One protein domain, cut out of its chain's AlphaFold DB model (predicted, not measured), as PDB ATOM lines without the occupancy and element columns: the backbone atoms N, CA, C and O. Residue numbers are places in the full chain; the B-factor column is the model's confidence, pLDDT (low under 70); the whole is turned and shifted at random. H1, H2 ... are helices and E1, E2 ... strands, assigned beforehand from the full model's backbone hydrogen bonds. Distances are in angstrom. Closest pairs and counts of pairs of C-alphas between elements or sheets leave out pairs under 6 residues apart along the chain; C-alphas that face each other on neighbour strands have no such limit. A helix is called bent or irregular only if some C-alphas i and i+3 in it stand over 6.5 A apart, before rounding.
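This is residues 4 to 124 of the 126 residues of an uncharacterized protein of viral metagenome (UniProt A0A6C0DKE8). One helix, H2, runs through the middle of a rounded body; two small sheets bend round it like the two sides of a tent, with E4 and E5 at the narrow gap between them. H1 and H3 also pack on H2, H1 at the edge of the sheet E2 E3 E4, which it only grazes, and H4 folds back beside H3, farther out. The printed part has 121 residues, with four named helices and six named strands in the order E1 H1 E2 E3 E4 E5 H2 E6 H3 H4. Both sheets are antiparallel, in the orders E5 E1 E6 and E2 E3 E4; the class is mixed, helices and strands. The whole is compact, with a radius of gyration of the C-alphas of 13.2 A and spans of 37 by 33 by 27 A.

E1, residues 4 to 9, begins at C-alpha 4 (17.238, 137.876, 76.037) and is 15.6 A long. H1, residues 14 to 27, is 20.2 A long and only just irregular: C-alphas 22 and 25 are 7.0 A apart. E2 is residues 32 to 35, E3 is residues 38 to 44 and 16.2 A long, and E4 is residues 47 to 52 and 16.5 A long. E5 is residues 57 to 61. H2, residues 69 to 81, is 18.7 A long and starts at C-alpha 69 (8.861, 131.687, 76.286). E6, residues 85 to 90, is 13.8 A long. H3, residues 96 to 108, is 18.6 A long, and H4, residues 114 to 124, is 16.2 A long and ends at C-alpha 124 (28.776, 129.901, 76.890).

E1 is the inner strand of the sheet E5 E1 E6. N 6 is 2.8 A from O 89 of E6, and N 60 of E5 is 2.8 A from O 5, both within hydrogen-bond range. H2 is on this sheet, in two layers, a helix on one face of a sheet; its height over the sheet is 9.5 A. It lies over E5 and E1, slantwise to the strands, only just, at 32 degrees to E1 on the local plane. E5, H2 and E6 form a split strand-helix-strand unit, two strands running the same way with E1 between them, and its crossover is right-handed. E2, E3 and E4 form a meander, each strand the antiparallel neighbour of the one before, with hairpins E2 and E3, and E3 and E4. N 33 and O 40 are 2.8 A apart, and N 41 and O 49 are 2.8 A apart, within hydrogen-bond range. H2 is also on this sheet, at a height of 10.6 A, over E3 and along the strands at 11 degrees to E3 on the local plane. Between the sheets, the closest C-alphas of E4 and E5 are those of Val 51 and Met 58, 7.6 A apart. H1 only grazes the sheet E2 E3 E4, with residues 17 to 25. H1 touches H2, closest at the C-alphas of Val 20 and Leu 78, 6.1 A, opposite ways at a steep tilt of 37 degrees, only just past shallow. H3 is the hub, touching three helices, and the helix packing is mostly crossed, with one of four pairs at a shallow tilt. H3 touches H2 at the C-alphas of Lys 74 and Ala 101, 5.6 A, the same way at a steep tilt of 62 degrees. Residues 26 to 27 of H1 touch residues 104 to 108 of H3, closest at the C-alphas of Val 27 and Val 105, 5.9 A, with the helices about perpendicular at 84 degrees. H3 and H4 form a helical hairpin, opposite ways at a shallow tilt of 9 degrees, with the C-alphas of Leu 99 and Lys 118 closest at 6.6 A. H4 only grazes the sheet E5 E1 E6, with residues 117 to 124. H1 and H4 are apart. Every O i to N i+4 pair is within hydrogen-bond range in H2 and H3, against 8 of 10 in H1 and 6 of 7 in H4.

The two C-alphas farthest apart, those of Pro 36 and Ser 123, are 36.9 A apart. The printed part has no cut. No link is long; the link from E5 to H2, 7 residues, is short and the others are tight. The mean pLDDT of the printed part is 88.6, and it is under 70 at residues 63 to 65 and 123 to 124.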
ATOM      1  N   THR A   4      17.283 137.266  77.374       88.12
ATOM      2  CA  THR A   4      17.238 137.876  76.037       88.12
ATOM      3  C   THR A   4      18.036 137.072  75.026       88.12
ATOM      4  O   THR A   4      19.207 136.752  75.222       88.12
ATOM      5  N   VAL A   5      17.401 136.808  73.888       89.94
ATOM      6  CA  VAL A   5      18.039 136.239  72.704       89.94
ATOM      7  C   VAL A   5      17.765 137.159  71.527       89.94
ATOM      8  O   VAL A   5      16.632 137.582  71.314       89.94
ATOM      9  N   SER A   6      18.796 137.463  70.750       92.88
ATOM     10  CA  SER A   6      18.671 138.179  69.483       92.88
ATOM     11  C   SER A   6      19.266 137.372  68.340       92.88
ATOM     12  O   SER A   6      20.156 136.547  68.541       92.88
ATOM     13  N   TRP A   7      18.743 137.567  67.137       93.88
ATOM     14  CA  TRP A   7      19.220 136.887  65.940       93.88
ATOM     15  C   TRP A   7      18.981 137.743  64.706       93.88
ATOM     16  O   TRP A   7      18.064 138.567  64.643       93.88
ATOM     17  N   GLU A   8      19.804 137.502  63.695       94.00
ATOM     18  CA  GLU A   8      19.571 138.038  62.367       94.00
ATOM     19  C   GLU A   8      18.603 137.111  61.636       94.00
ATOM     20  O   GLU A   8      18.879 135.922  61.440       94.00
ATOM     21  N   GLN A   9      17.447 137.646  61.257       91.75
ATOM     22  CA  GLN A   9      16.476 136.909  60.474       91.75
ATOM     23  C   GLN A   9      16.819 136.989  58.987       91.75
ATOM     24  O   GLN A   9      16.948 138.072  58.413       91.75
ATOM     25  N   LEU A  10      16.900 135.824  58.355       88.25
ATOM     26  CA  LEU A  10      17.124 135.691  56.925       88.25
ATOM     27  C   LEU A  10      15.793 135.671  56.160       88.25
ATOM     28  O   LEU A  10      14.744 135.371  56.740       88.25
ATOM     29  N   PRO A  11      15.796 135.975  54.848       80.50
ATOM     30  CA  PRO A  11      14.592 135.881  54.037       80.50
ATOM     31  C   PRO A  11      13.996 134.473  54.098       80.50
ATOM     32  O   PRO A  11      14.604 133.499  53.651       80.50
ATOM     33  N   PHE A  12      12.772 134.366  54.607       79.94
ATOM     34  CA  PHE A  12      12.008 133.132  54.512       79.94
ATOM     35  C   PHE A  12      11.639 132.859  53.052       79.94
ATOM     36  O   PHE A  12      10.678 133.428  52.518       79.94
ATOM     37  N   SER A  13      12.363 131.935  52.422       84.25
ATOM     38  CA  SER A  13      11.866 131.274  51.215       84.25
ATOM     39  C   SER A  13      10.515 130.610  51.510       84.25
ATOM     40  O   SER A  13      10.266 130.182  52.641       84.25
ATOM     41  N   ASP A  14       9.640 130.483  50.509       84.56
ATOM     42  CA  ASP A  14       8.378 129.742  50.685       84.56
ATOM     43  C   ASP A  14       8.638 128.317  51.196       84.56
ATOM     44  O   ASP A  14       7.878 127.791  52.003       84.56
ATOM     45  N   TYR A  15       9.757 127.717  50.782       87.31
ATOM     46  CA  TYR A  15      10.178 126.392  51.217       87.31
ATOM     47  C   TYR A  15      10.497 126.335  52.720       87.31
ATOM     48  O   TYR A  15       9.888 125.553  53.451       87.31
ATOM     49  N   SER A  16      11.410 127.186  53.202       87.25
ATOM     50  CA  SER A  16      11.785 127.223  54.623       87.25
ATOM     51  C   SER A  16      10.609 127.631  55.509       87.25
ATOM     52  O   SER A  16      10.405 127.034  56.565       87.25
ATOM     53  N   TYR A  17       9.778 128.574  55.054       86.94
ATOM     54  CA  TYR A  17       8.571 128.973  55.777       86.94
ATOM     55  C   TYR A  17       7.582 127.812  55.910       86.94
ATOM     56  O   TYR A  17       7.141 127.506  57.015       86.94
ATOM     57  N   ASN A  18       7.285 127.107  54.815       90.38
ATOM     58  CA  ASN A  18       6.360 125.975  54.836       90.38
ATOM     59  C   ASN A  18       6.853 124.833  55.733       90.38
ATOM     60  O   ASN A  18       6.051 124.263  56.471       90.38
ATOM     61  N   ASN A  19       8.156 124.530  55.737       91.19
ATOM     62  CA  ASN A  19       8.720 123.523  56.643       91.19
ATOM     63  C   ASN A  19       8.519 123.902  58.116       91.19
ATOM     64  O   ASN A  19       8.064 123.070  58.907       91.19
ATOM     65  N   VAL A  20       8.777 125.166  58.473       91.88
ATOM     66  CA  VAL A  20       8.499 125.677  59.822       91.88
ATOM     67  C   VAL A  20       7.012 125.533  60.144       91.88
ATOM     68  O   VAL A  20       6.678 124.950  61.172       91.88
ATOM     69  N   LEU A  21       6.108 125.969  59.260       91.06
ATOM     70  CA  LEU A  21       4.659 125.902  59.488       91.06
ATOM     71  C   LEU A  21       4.114 124.475  59.654       91.06
ATOM     72  O   LEU A  21       3.166 124.275  60.410       91.06
ATOM     73  N   ILE A  22       4.697 123.484  58.976       92.88
ATOM     74  CA  ILE A  22       4.297 122.072  59.096       92.88
ATOM     75  C   ILE A  22       4.686 121.492  60.463       92.88
ATOM     76  O   ILE A  22       3.975 120.643  61.012       92.88
ATOM     77  N   LEU A  23       5.828 121.913  61.008       93.00
ATOM     78  CA  LEU A  23       6.371 121.373  62.254       93.00
ATOM     79  C   LEU A  23       5.904 122.131  63.491       93.00
ATOM     80  O   LEU A  23       5.745 121.521  64.547       93.00
ATOM     81  N   LEU A  24       5.638 123.429  63.361       91.12
ATOM     82  CA  LEU A  24       5.292 124.304  64.474       91.12
ATOM     83  C   LEU A  24       4.148 123.763  65.355       91.12
ATOM     84  O   LEU A  24       4.341 123.696  66.570       91.12
ATOM     85  N   PRO A  25       3.013 123.271  64.805       91.56
ATOM     86  CA  PRO A  25       1.906 122.748  65.612       91.56
ATOM     87  C   PRO A  25       2.243 121.458  66.366       91.56
ATOM     88  O   PRO A  25       1.515 121.073  67.274       91.56
ATOM     89  N   LYS A  26       3.314 120.756  65.972       92.88
ATOM     90  CA  LYS A  26       3.750 119.513  66.621       92.88
ATOM     91  C   LYS A  26       4.611 119.785  67.847       92.88
ATOM     92  O   LYS A  26       4.640 118.960  68.753       92.88
ATOM     93  N   VAL A  27       5.329 120.910  67.858       93.00
ATOM     94  CA  VAL A  27       6.328 121.220  68.892       93.00
ATOM     95  C   VAL A  27       5.872 122.315  69.857       93.00
ATOM     96  O   VAL A  27       6.288 122.308  71.016       93.00
ATOM     97  N   ILE A  28       4.995 123.226  69.425       90.12
ATOM     98  CA  ILE A  28       4.439 124.304  70.254       90.12
ATOM     99  C   ILE A  28       3.136 123.859  70.927       90.12
ATOM    100  O   ILE A  28       2.280 123.250  70.291       90.12
ATOM    101  N   LYS A  29       2.971 124.199  72.213       87.38
ATOM    102  CA  LYS A  29       1.733 123.958  72.982       87.38
ATOM    103  C   LYS A  29       0.874 125.213  73.123       87.38
ATOM    104  O   LYS A  29      -0.341 125.123  73.274       87.38
ATOM    105  N   SER A  30       1.513 126.377  73.113       86.88
ATOM    106  CA  SER A  30       0.874 127.685  73.197       86.88
ATOM    107  C   SER A  30       0.026 127.971  71.961       86.88
ATOM    108  O   SER A  30       0.238 127.402  70.888       86.88
ATOM    109  N   GLN A  31      -0.925 128.896  72.084       88.94
ATOM    110  CA  GLN A  31      -1.675 129.347  70.921       88.94
ATOM    111  C   GLN A  31      -0.718 129.982  69.901       88.94
ATOM    112  O   GLN A  31       0.094 130.845  70.231       88.94
ATOM    113  N   CYS A  32      -0.831 129.527  68.654       90.06
ATOM    114  CA  CYS A  32      -0.021 129.979  67.537       90.06
ATOM    115  C   CYS A  32      -0.936 130.409  66.387       90.06
ATOM    116  O   CYS A  32      -1.819 129.657  65.973       90.06
ATOM    117  N   LYS A  33      -0.731 131.620  65.862       90.88
ATOM    118  CA  LYS A  33      -1.467 132.161  64.713       90.88
ATOM    119  C   LYS A  33      -0.483 132.466  63.589       90.88
ATOM    120  O   LYS A  33       0.458 133.233  63.771       90.88
ATOM    121  N   VAL A  34      -0.738 131.909  62.412       89.94
ATOM    122  CA  VAL A  34       0.017 132.228  61.195       89.94
ATOM    123  C   VAL A  34      -0.656 133.405  60.499       89.94
ATOM    124  O   VAL A  34      -1.878 133.425  60.328       89.94
ATOM    125  N   LYS A  35       0.131 134.404  60.110       89.75
ATOM    126  CA  LYS A  35      -0.306 135.593  59.378       89.75
ATOM    127  C   LYS A  35       0.481 135.714  58.067       89.75
ATOM    128  O   LYS A  35       1.580 135.173  57.963       89.75
ATOM    129  N   PRO A  36      -0.033 136.456  57.068       85.06
ATOM    130  CA  PRO A  36       0.708 136.695  55.826       85.06
ATOM    131  C   PRO A  36       2.078 137.349  56.051       85.06
ATOM    132  O   PRO A  36       3.012 137.108  55.293       85.06
ATOM    133  N   TRP A  37       2.195 138.162  57.104       86.88
ATOM    134  CA  TRP A  37       3.414 138.881  57.454       86.88
ATOM    135  C   TRP A  37       4.331 138.124  58.424       86.88
ATOM    136  O   TRP A  37       5.452 138.581  58.611       86.88
ATOM    137  N   GLY A  38       3.901 137.018  59.048       90.00
ATOM    138  CA  GLY A  38       4.695 136.350  60.085       90.00
ATOM    139  C   GLY A  38       3.926 135.360  60.964       90.00
ATOM    140  O   GLY A  38       2.817 134.930  60.648       90.00
ATOM    141  N   ILE A  39       4.531 134.999  62.093       91.88
ATOM    142  CA  ILE A  39       4.035 134.015  63.059       91.88
ATOM    143  C   ILE A  39       3.840 134.709  64.407       91.88
ATOM    144  O   ILE A  39       4.702 135.458  64.854       91.88
ATOM    145  N   VAL A  40       2.714 134.451  65.068       92.69
ATOM    146  CA  VAL A  40       2.386 134.990  66.394       92.69
ATOM    147  C   VAL A  40       2.238 133.837  67.380       92.69
ATOM    148  O   VAL A  40       1.468 132.913  67.122       92.69
ATOM    149  N   ILE A  41       2.942 133.902  68.510       91.12
ATOM    150  CA  ILE A  41       2.902 132.922  69.600       91.12
ATOM    151  C   ILE A  41       2.464 133.628  70.879       91.12
ATOM    152  O   ILE A  41       3.098 134.587  71.311       91.12
ATOM    153  N   GLY A  42       1.404 133.133  71.509       87.56
ATOM    154  CA  GLY A  42       0.933 133.628  72.798       87.56
ATOM    155  C   GLY A  42      -0.564 133.397  73.011       87.56
ATOM    156  O   GLY A  42      -1.300 133.232  72.038       87.56
ATOM    157  N   PRO A  43      -1.025 133.345  74.274       82.62
ATOM    158  CA  PRO A  43      -2.414 133.037  74.630       82.62
ATOM    159  C   PRO A  43      -3.437 134.114  74.247       82.62
ATOM    160  O   PRO A  43      -4.619 133.805  74.125       82.62
ATOM    161  N   THR A  44      -3.025 135.374  74.113       81.25
ATOM    162  CA  THR A  44      -3.915 136.492  73.771       81.25
ATOM    163  C   THR A  44      -3.195 137.480  72.865       81.25
ATOM    164  O   THR A  44      -1.970 137.464  72.786       81.25
ATOM    165  N   ASP A  45      -3.938 138.359  72.189       76.19
ATOM    166  CA  ASP A  45      -3.323 139.386  71.338       76.19
ATOM    167  C   ASP A  45      -2.502 140.399  72.172       76.19
ATOM    168  O   ASP A  45      -1.479 140.885  71.700       76.19
ATOM    169  N   ASP A  46      -2.871 140.623  73.442       74.44
ATOM    170  CA  ASP A  46      -2.140 141.488  74.389       74.44
ATOM    171  C   ASP A  46      -0.934 140.805  75.064       74.44
ATOM    172  O   ASP A  46      -0.082 141.465  75.657       74.44
ATOM    173  N   SER A  47      -0.868 139.472  75.018       81.94
ATOM    174  CA  SER A  47       0.206 138.664  75.601       81.94
ATOM    175  C   SER A  47       0.697 137.683  74.546       81.94
ATOM    176  O   SER A  47       0.511 136.470  74.643       81.94
ATOM    177  N   CYS A  48       1.285 138.238  73.491       86.31
ATOM    178  CA  CYS A  48       1.920 137.469  72.439       86.31
ATOM    179  C   CYS A  48       3.257 138.073  72.034       86.31
ATOM    180  O   CYS A  48       3.547 139.245  72.262       86.31
ATOM    181  N   SER A  49       4.072 137.238  71.408       89.69
ATOM    182  CA  SER A  49       5.271 137.644  70.697       89.69
ATOM    183  C   SER A  49       5.168 137.186  69.257       89.69
ATOM    184  O   SER A  49       4.596 136.136  68.956       89.69
ATOM    185  N   CYS A  50       5.717 137.985  68.356       90.50
ATOM    186  CA  CYS A  50       5.667 137.711  66.937       90.50
ATOM    187  C   CYS A  50       7.062 137.597  66.337       90.50
ATOM    188  O   CYS A  50       8.038 138.145  66.845       90.50
ATOM    189  N   VAL A  51       7.127 136.854  65.241       90.75
ATOM    190  CA  VAL A  51       8.276 136.791  64.352       90.75
ATOM    191  C   VAL A  51       7.773 137.168  62.977       90.75
ATOM    192  O   VAL A  51       6.865 136.531  62.438       90.75
ATOM    193  N   GLU A  52       8.321 138.242  62.431       88.81
ATOM    194  CA  GLU A  52       7.989 138.664  61.079       88.81
ATOM    195  C   GLU A  52       8.518 137.650  60.065       88.81
ATOM    196  O   GLU A  52       9.364 136.820  60.363       88.81
ATOM    197  N   ARG A  53       8.021 137.683  58.836       85.62
ATOM    198  CA  ARG A  53       8.550 136.881  57.730       85.62
ATOM    199  C   ARG A  53       9.687 137.605  57.005       85.62
ATOM    200  O   ARG A  53      10.542 136.972  56.385       85.62
ATOM    201  N   TYR A  54       9.688 138.933  57.064       85.06
ATOM    202  CA  TYR A  54      10.660 139.765  56.369       85.06
ATOM    203  C   TYR A  54      11.974 139.858  57.154       85.06
ATOM    204  O   TYR A  54      11.940 139.859  58.382       85.06
ATOM    205  N   PRO A  55      13.129 139.919  56.468       85.94
ATOM    206  CA  PRO A  55      14.428 140.025  57.127       85.94
ATOM    207  C   PRO A  55      14.493 141.229  58.066       85.94
ATOM    208  O   PRO A  55      14.194 142.353  57.664       85.94
ATOM    209  N   THR A  56      14.911 140.989  59.303       90.19
ATOM    210  CA  THR A  56      15.089 142.017  60.328       90.19
ATOM    211  C   THR A  56      16.016 141.504  61.432       90.19
ATOM    212  O   THR A  56      16.345 140.318  61.488       90.19
ATOM    213  N   MET A  57      16.454 142.399  62.315       91.31
ATOM    214  CA  MET A  57      17.090 142.002  63.567       91.31
ATOM    215  C   MET A  57      15.990 141.765  64.596       91.31
ATOM    216  O   MET A  57      15.265 142.691  64.958       91.31
ATOM    217  N   MET A  58      15.871 140.530  65.063       92.81
ATOM    218  CA  MET A  58      14.888 140.167  66.072       92.81
ATOM    219  C   MET A  58      15.555 140.101  67.437       92.81
ATOM    220  O   MET A  58      16.651 139.559  67.577       92.81
ATOM    221  N   THR A  59      14.860 140.608  68.448       91.12
ATOM    222  CA  THR A  59      15.250 140.477  69.851       91.12
ATOM    223  C   THR A  59      14.034 140.023  70.632       91.12
ATOM    224  O   THR A  59      12.989 140.670  70.600       91.12
ATOM    225  N   TYR A  60      14.173 138.911  71.339       89.31
ATOM    226  CA  TYR A  60      13.177 138.405  72.262       89.31
ATOM    227  C   TYR A  60      13.724 138.488  73.678       89.31
ATOM    228  O   TYR A  60      14.702 137.815  73.993       89.31
ATOM    229  N   SER A  61      13.074 139.280  74.526       87.62
ATOM    230  CA  SER A  61      13.380 139.376  75.952       87.62
ATOM    231  C   SER A  61      12.236 138.770  76.751       87.62
ATOM    232  O   SER A  61      11.117 139.278  76.733       87.62
ATOM    233  N   LYS A  62      12.524 137.707  77.498       76.94
ATOM    234  CA  LYS A  62      11.622 137.138  78.493       76.94
ATOM    235  C   LYS A  62      11.316 138.200  79.530       76.94
ATOM    236  O   LYS A  62      12.187 138.618  80.300       76.94
ATOM    237  N   THR A  63      10.044 138.539  79.633       65.25
ATOM    238  CA  THR A  63       9.522 139.139  80.849       65.25
ATOM    239  C   THR A  63       8.963 138.022  81.733       65.25
ATOM    240  O   THR A  63       8.551 136.972  81.242       65.25
ATOM    241  N   ASN A  64       8.911 138.202  83.057       58.94
ATOM    242  CA  ASN A  64       8.308 137.218  83.982       58.94
ATOM    243  C   ASN A  64       6.810 136.926  83.703       58.94
ATOM    244  O   ASN A  64       6.165 136.229  84.480       58.94
ATOM    245  N   ARG A  65       6.243 137.491  82.631       60.06
ATOM    246  CA  ARG A  65       4.839 137.420  82.234       60.06
ATOM    247  C   ARG A  65       4.577 136.452  81.078       60.06
ATOM    248  O   ARG A  65       3.411 136.232  80.779       60.06
ATOM    249  N   ASP A  66       5.607 135.868  80.459       71.81
ATOM    250  CA  ASP A  66       5.457 135.146  79.188       71.81
ATOM    251  C   ASP A  66       5.546 133.612  79.361       71.81
ATOM    252  O   ASP A  66       6.620 133.024  79.193       71.81
ATOM    253  N   PRO A  67       4.432 132.903  79.663       80.44
ATOM    254  CA  PRO A  67       4.435 131.445  79.856       80.44
ATOM    255  C   PRO A  67       4.815 130.665  78.585       80.44
ATOM    256  O   PRO A  67       5.162 129.489  78.655       80.44
ATOM    257  N   TYR A  68       4.779 131.324  77.427       85.75
ATOM    258  CA  TYR A  68       5.080 130.765  76.111       85.75
ATOM    259  C   TYR A  68       6.551 130.939  75.690       85.75
ATOM    260  O   TYR A  68       6.908 130.560  74.577       85.75
ATOM    261  N   THR A  69       7.423 131.464  76.568       89.69
ATOM    262  CA  THR A  69       8.861 131.687  76.286       89.69
ATOM    263  C   THR A  69       9.527 130.453  75.668       89.69
ATOM    264  O   THR A  69      10.223 130.553  74.659       89.69
ATOM    265  N   LYS A  70       9.279 129.261  76.227       91.25
ATOM    266  CA  LYS A  70       9.867 128.017  75.715       91.25
ATOM    267  C   LYS A  70       9.378 127.679  74.306       91.25
ATOM    268  O   LYS A  70      10.170 127.276  73.467       91.25
ATOM    269  N   ASP A  71       8.095 127.881  74.022       92.44
ATOM    270  CA  ASP A  71       7.542 127.638  72.686       92.44
ATOM    271  C   ASP A  71       8.061 128.647  71.654       92.44
ATOM    272  O   ASP A  71       8.306 128.285  70.505       92.44
ATOM    273  N   PHE A  72       8.321 129.886  72.075       92.88
ATOM    274  CA  PHE A  72       9.006 130.869  71.241       92.88
ATOM    275  C   PHE A  72      10.449 130.433  70.916       92.88
ATOM    276  O   PHE A  72      10.886 130.551  69.773       92.88
ATOM    277  N   MET A  73      11.166 129.822  71.871       93.81
ATOM    278  CA  MET A  73      12.479 129.212  71.597       93.81
ATOM    279  C   MET A  73      12.392 128.052  70.602       93.81
ATOM    280  O   MET A  73      13.248 127.942  69.731       93.81
ATOM    281  N   LYS A  74      11.343 127.222  70.661       95.56
ATOM    282  CA  LYS A  74      11.138 126.142  69.677       95.56
ATOM    283  C   LYS A  74      10.959 126.676  68.259       95.56
ATOM    284  O   LYS A  74      11.501 126.087  67.327       95.56
ATOM    285  N   LEU A  75      10.243 127.793  68.090       95.12
ATOM    286  CA  LEU A  75      10.163 128.471  66.794       95.12
ATOM    287  C   LEU A  75      11.558 128.899  66.322       95.12
ATOM    288  O   LEU A  75      11.932 128.577  65.198       95.12
ATOM    289  N   LEU A  76      12.338 129.560  67.182       94.88
ATOM    290  CA  LEU A  76      13.700 129.983  66.848       94.88
ATOM    291  C   LEU A  76      14.598 128.795  66.456       94.88
ATOM    292  O   LEU A  76      15.318 128.876  65.467       94.88
ATOM    293  N   ILE A  77      14.518 127.671  67.170       96.19
ATOM    294  CA  ILE A  77      15.264 126.441  66.857       96.19
ATOM    295  C   ILE A  77      14.930 125.928  65.449       96.19
ATOM    296  O   ILE A  77      15.840 125.603  64.683       96.19
ATOM    297  N   LEU A  78      13.643 125.893  65.082       95.62
ATOM    298  CA  LEU A  78      13.216 125.510  63.731       95.62
ATOM    299  C   LEU A  78      13.688 126.518  62.677       95.62
ATOM    300  O   LEU A  78      14.077 126.127  61.579       95.62
ATOM    301  N   MET A  79      13.683 127.814  62.994       94.38
ATOM    302  CA  MET A  79      14.206 128.836  62.086       94.38
ATOM    303  C   MET A  79      15.697 128.643  61.818       94.38
ATOM    304  O   MET A  79      16.118 128.788  60.675       94.38
ATOM    305  N   VAL A  80      16.488 128.289  62.831       94.44
ATOM    306  CA  VAL A  80      17.912 127.976  62.652       94.44
ATOM    307  C   VAL A  80      18.094 126.730  61.792       94.44
ATOM    308  O   VAL A  80      18.859 126.770  60.831       94.44
ATOM    309  N   GLU A  81      17.356 125.655  62.080       94.69
ATOM    310  CA  GLU A  81      17.421 124.399  61.318       94.69
ATOM    311  C   GLU A  81      17.182 124.621  59.818       94.69
ATOM    312  O   GLU A  81      17.893 124.066  58.984       94.69
ATOM    313  N   TYR A  82      16.214 125.473  59.466       93.56
ATOM    314  CA  TYR A  82      15.860 125.755  58.072       93.56
ATOM    315  C   TYR A  82      16.515 127.012  57.490       93.56
ATOM    316  O   TYR A  82      16.065 127.507  56.453       93.56
ATOM    317  N   GLY A  83      17.562 127.538  58.132       90.00
ATOM    318  CA  GLY A  83      18.340 128.667  57.615       90.00
ATOM    319  C   GLY A  83      17.561 129.985  57.515       90.00
ATOM    320  O   GLY A  83      17.883 130.828  56.685       90.00
ATOM    321  N   ALA A  84      16.524 130.164  58.334       91.25
ATOM    322  CA  ALA A  84      15.756 131.402  58.464       91.25
ATOM    323  C   ALA A  84      16.264 132.314  59.601       91.25
ATOM    324  O   ALA A  84      15.846 133.467  59.698       91.25
ATOM    325  N   ALA A  85      17.168 131.826  60.452       92.81
ATOM    326  CA  ALA A  85      17.827 132.607  61.496       92.81
ATOM    327  C   ALA A  85      19.322 132.283  61.561       92.81
ATOM    328  O   ALA A  85      19.716 131.123  61.440       92.81
ATOM    329  N   GLN A  86      20.142 133.304  61.803       91.38
ATOM    330  CA  GLN A  86      21.582 133.166  62.009       91.38
ATOM    331  C   GLN A  86      22.098 134.156  63.058       91.38
ATOM    332  O   GLN A  86      21.351 134.992  63.567       91.38
ATOM    333  N   ASN A  87      23.396 134.071  63.366       89.81
ATOM    334  CA  ASN A  87      24.081 135.007  64.260       89.81
ATOM    335  C   ASN A  87      23.377 135.155  65.621       89.81
ATOM    336  O   ASN A  87      23.198 136.270  66.108       89.81
ATOM    337  N   LEU A  88      22.963 134.030  66.222       91.06
ATOM    338  CA  LEU A  88      22.260 134.019  67.504       91.06
ATOM    339  C   LEU A  88      23.161 134.597  68.594       91.06
ATOM    340  O   LEU A  88      24.285 134.142  68.790       91.06
ATOM    341  N   ARG A  89      22.656 135.577  69.332       89.75
ATOM    342  CA  ARG A  89      23.319 136.215  70.470       89.75
ATOM    343  C   ARG A  89      22.402 136.132  71.675       89.75
ATOM    344  O   ARG A  89      21.184 136.178  71.532       89.75
ATOM    345  N   HIS A  90      22.983 136.054  72.859       87.88
ATOM    346  CA  HIS A  90      22.241 136.122  74.109       87.88
ATOM    347  C   HIS A  90      23.011 136.981  75.108       87.88
ATOM    348  O   HIS A  90      24.234 137.098  75.016       87.88
ATOM    349  N   ASP A  91      22.280 137.617  76.019       83.25
ATOM    350  CA  ASP A  91      22.842 138.367  77.147       83.25
ATOM    351  C   ASP A  91      22.717 137.607  78.478       83.25
ATOM    352  O   ASP A  91      23.326 138.005  79.470       83.25
ATOM    353  N   ASP A  92      21.946 136.515  78.497       77.88
ATOM    354  CA  ASP A  92      21.698 135.722  79.695       77.88
ATOM    355  C   ASP A  92      22.844 134.737  79.949       77.88
ATOM    356  O   ASP A  92      23.386 134.119  79.031       77.88
ATOM    357  N   THR A  93      23.193 134.565  81.217       75.62
ATOM    358  CA  THR A  93      24.108 133.521  81.681       75.62
ATOM    359  C   THR A  93      23.463 132.135  81.672       75.62
ATOM    360  O   THR A  93      24.178 131.137  81.665       75.62
ATOM    361  N   ASP A  94      22.128 132.062  81.687       82.06
ATOM    362  CA  ASP A  94      21.366 130.817  81.737       82.06
ATOM    363  C   ASP A  94      20.584 130.571  80.438       82.06
ATOM    364  O   ASP A  94      19.541 131.170  80.172       82.06
ATOM    365  N   MET A  95      21.069 129.613  79.642       88.06
ATOM    366  CA  MET A  95      20.423 129.171  78.402       88.06
ATOM    367  C   MET A  95      19.580 127.898  78.568       88.06
ATOM    368  O   MET A  95      19.208 127.267  77.575       88.06
ATOM    369  N   THR A  96      19.223 127.519  79.801       89.00
ATOM    370  CA  THR A  96      18.465 126.291  80.102       89.00
ATOM    371  C   THR A  96      17.144 126.221  79.340       89.00
ATOM    372  O   THR A  96      16.822 125.177  78.784       89.00
ATOM    373  N   ILE A  97      16.405 127.332  79.214       90.44
ATOM    374  CA  ILE A  97      15.124 127.346  78.481       90.44
ATOM    375  C   ILE A  97      15.318 126.973  77.007       90.44
ATOM    376  O   ILE A  97      14.513 126.219  76.456       90.44
ATOM    377  N   TYR A  98      16.376 127.483  76.367       92.38
ATOM    378  CA  TYR A  98      16.708 127.112  74.993       92.38
ATOM    379  C   TYR A  98      17.072 125.637  74.894       92.38
ATOM    380  O   TYR A  98      16.576 124.936  74.019       92.38
ATOM    381  N   LEU A  99      17.944 125.170  75.788       93.44
ATOM    382  CA  LEU A  99      18.449 123.802  75.764       93.44
ATOM    383  C   LEU A  99      17.318 122.794  76.000       93.44
ATOM    384  O   LEU A  99      17.200 121.833  75.249       93.44
ATOM    385  N   GLU A 100      16.422 123.047  76.954       93.69
ATOM    386  CA  GLU A 100      15.217 122.236  77.154       93.69
ATOM    387  C   GLU A 100      14.291 122.261  75.932       93.69
ATOM    388  O   GLU A 100      13.775 121.220  75.524       93.69
ATOM    389  N   ALA A 101      14.084 123.436  75.320       94.81
ATOM    390  CA  ALA A 101      13.316 123.542  74.081       94.81
ATOM    391  C   ALA A 101      13.947 122.702  72.963       94.81
ATOM    392  O   ALA A 101      13.227 122.012  72.245       94.81
ATOM    393  N   LEU A 102      15.275 122.731  72.839       96.69
ATOM    394  CA  LEU A 102      16.039 121.998  71.834       96.69
ATOM    395  C   LEU A 102      15.889 120.483  71.999       96.69
ATOM    396  O   LEU A 102      15.642 119.799  71.005       96.69
ATOM    397  N   GLU A 103      15.970 119.971  73.228       96.69
ATOM    398  CA  GLU A 103      15.701 118.555  73.517       96.69
ATOM    399  C   GLU A 103      14.262 118.169  73.146       96.69
ATOM    400  O   GLU A 103      14.043 117.147  72.493       96.69
ATOM    401  N   GLU A 104      13.270 118.995  73.507       96.50
ATOM    402  CA  GLU A 104      11.862 118.733  73.181       96.50
ATOM    403  C   GLU A 104      11.611 118.710  71.667       96.50
ATOM    404  O   GLU A 104      10.922 117.813  71.176       96.50
ATOM    405  N   VAL A 105      12.164 119.671  70.915       96.94
ATOM    406  CA  VAL A 105      12.034 119.672  69.451       96.94
ATOM    407  C   VAL A 105      12.717 118.443  68.869       96.94
ATOM    408  O   VAL A 105      12.082 117.746  68.084       96.94
ATOM    409  N   HIS A 106      13.953 118.136  69.275       97.25
ATOM    410  CA  HIS A 106      14.709 117.004  68.734       97.25
ATOM    411  C   HIS A 106      14.028 115.650  68.991       97.25
ATOM    412  O   HIS A 106      14.040 114.775  68.125       97.25
ATOM    413  N   ALA A 107      13.380 115.491  70.150       95.69
ATOM    414  CA  ALA A 107      12.617 114.292  70.483       95.69
ATOM    415  C   ALA A 107      11.376 114.092  69.588       95.69
ATOM    416  O   ALA A 107      10.985 112.955  69.327       95.69
ATOM    417  N   ILE A 108      10.756 115.178  69.112       95.56
ATOM    418  CA  ILE A 108       9.576 115.145  68.228       95.56
ATOM    419  C   ILE A 108       9.991 115.093  66.749       95.56
ATOM    420  O   ILE A 108       9.346 114.433  65.932       95.56
ATOM    421  N   HIS A 109      11.058 115.804  66.396       93.94
ATOM    422  CA  HIS A 109      11.602 115.934  65.054       93.94
ATOM    423  C   HIS A 109      13.129 115.990  65.124       93.94
ATOM    424  O   HIS A 109      13.690 116.976  65.596       93.94
ATOM    425  N   GLN A 110      13.803 114.950  64.627       94.38
ATOM    426  CA  GLN A 110      15.264 114.890  64.629       94.38
ATOM    427  C   GLN A 110      15.868 116.054  63.832       94.38
ATOM    428  O   GLN A 110      15.832 116.065  62.605       94.38
ATOM    429  N   LEU A 111      16.434 117.018  64.555       95.38
ATOM    430  CA  LEU A 111      17.136 118.176  64.000       95.38
ATOM    431  C   LEU A 111      18.548 117.797  63.547       95.38
ATOM    432  O   LEU A 111      19.320 117.258  64.348       95.38
ATOM    433  N   GLY A 112      18.917 118.148  62.314       93.75
ATOM    434  CA  GLY A 112      20.281 117.971  61.814       93.75
ATOM    435  C   GLY A 112      21.284 118.882  62.526       93.75
ATOM    436  O   GLY A 112      22.423 118.490  62.773       93.75
ATOM    437  N   SER A 113      20.848 120.074  62.938       93.12
ATOM    438  CA  SER A 113      21.686 121.048  63.649       93.12
ATOM    439  C   SER A 113      21.746 120.852  65.173       93.12
ATOM    440  O   SER A 113      22.412 121.632  65.856       93.12
ATOM    441  N   TYR A 114      21.113 119.803  65.723       96.12
ATOM    442  CA  TYR A 114      20.977 119.578  67.173       96.12
ATOM    443  C   TYR A 114      22.295 119.714  67.946       96.12
ATOM    444  O   TYR A 114      22.408 120.542  68.852       96.12
ATOM    445  N   TYR A 115      23.316 118.935  67.576       95.06
ATOM    446  CA  TYR A 115      24.588 118.929  68.302       95.06
ATOM    447  C   TYR A 115      25.317 120.273  68.214       95.06
ATOM    448  O   TYR A 115      25.956 120.683  69.182       95.06
ATOM    449  N   MET A 116      25.196 120.979  67.084       92.81
ATOM    450  CA  MET A 116      25.826 122.286  66.892       92.81
ATOM    451  C   MET A 116      25.151 123.356  67.753       92.81
ATOM    452  O   MET A 116      25.841 124.090  68.458       92.81
ATOM    453  N   GLN A 117      23.813 123.401  67.755       93.19
ATOM    454  CA  GLN A 117      23.051 124.329  68.595       93.19
ATOM    455  C   GLN A 117      23.310 124.069  70.088       93.19
ATOM    456  O   GLN A 117      23.581 125.000  70.847       93.19
ATOM    457  N   LYS A 118      23.309 122.797  70.509       93.38
ATOM    458  CA  LYS A 118      23.586 122.406  71.899       93.38
ATOM    459  C   LYS A 118      24.992 122.804  72.339       93.38
ATOM    460  O   LYS A 118      25.154 123.357  73.427       93.38
ATOM    461  N   ALA A 119      26.000 122.548  71.503       90.94
ATOM    462  CA  ALA A 119      27.384 122.907  71.793       90.94
ATOM    463  C   ALA A 119      27.573 124.427  71.903       90.94
ATOM    464  O   ALA A 119      28.230 124.876  72.839       90.94
ATOM    465  N   TYR A 120      26.959 125.205  71.003       88.50
ATOM    466  CA  TYR A 120      27.032 126.667  71.023       88.50
ATOM    467  C   TYR A 120      26.601 127.227  72.384       88.50
ATOM    468  O   TYR A 120      27.403 127.862  73.065       88.50
ATOM    469  N   PHE A 121      25.394 126.888  72.845       85.69
ATOM    470  CA  PHE A 121      24.865 127.437  74.096       85.69
ATOM    471  C   PHE A 121      25.441 126.791  75.362       85.69
ATOM    472  O   PHE A 121      25.582 127.474  76.368       85.69
ATOM    473  N   SER A 122      25.856 125.519  75.320       81.94
ATOM    474  CA  SER A 122      26.517 124.873  76.473       81.94
ATOM    475  C   SER A 122      27.952 125.368  76.689       81.94
ATOM    476  O   SER A 122      28.500 125.254  77.783       81.94
ATOM    477  N   SER A 123      28.604 125.880  75.639       69.19
ATOM    478  CA  SER A 123      29.967 126.418  75.735       69.19
ATOM    479  C   SER A 123      30.033 127.809  76.374       69.19
ATOM    480  O   SER A 123      31.098 128.196  76.857       69.19
ATOM    481  N   LEU A 124      28.903 128.525  76.401       61.66
ATOM    482  CA  LEU A 124      28.776 129.901  76.890       61.66
ATOM    483  C   LEU A 124      28.338 129.978  78.364       61.66
ATOM    484  O   LEU A 124      28.481 131.024  78.983       61.66
TER     485      LEU A 124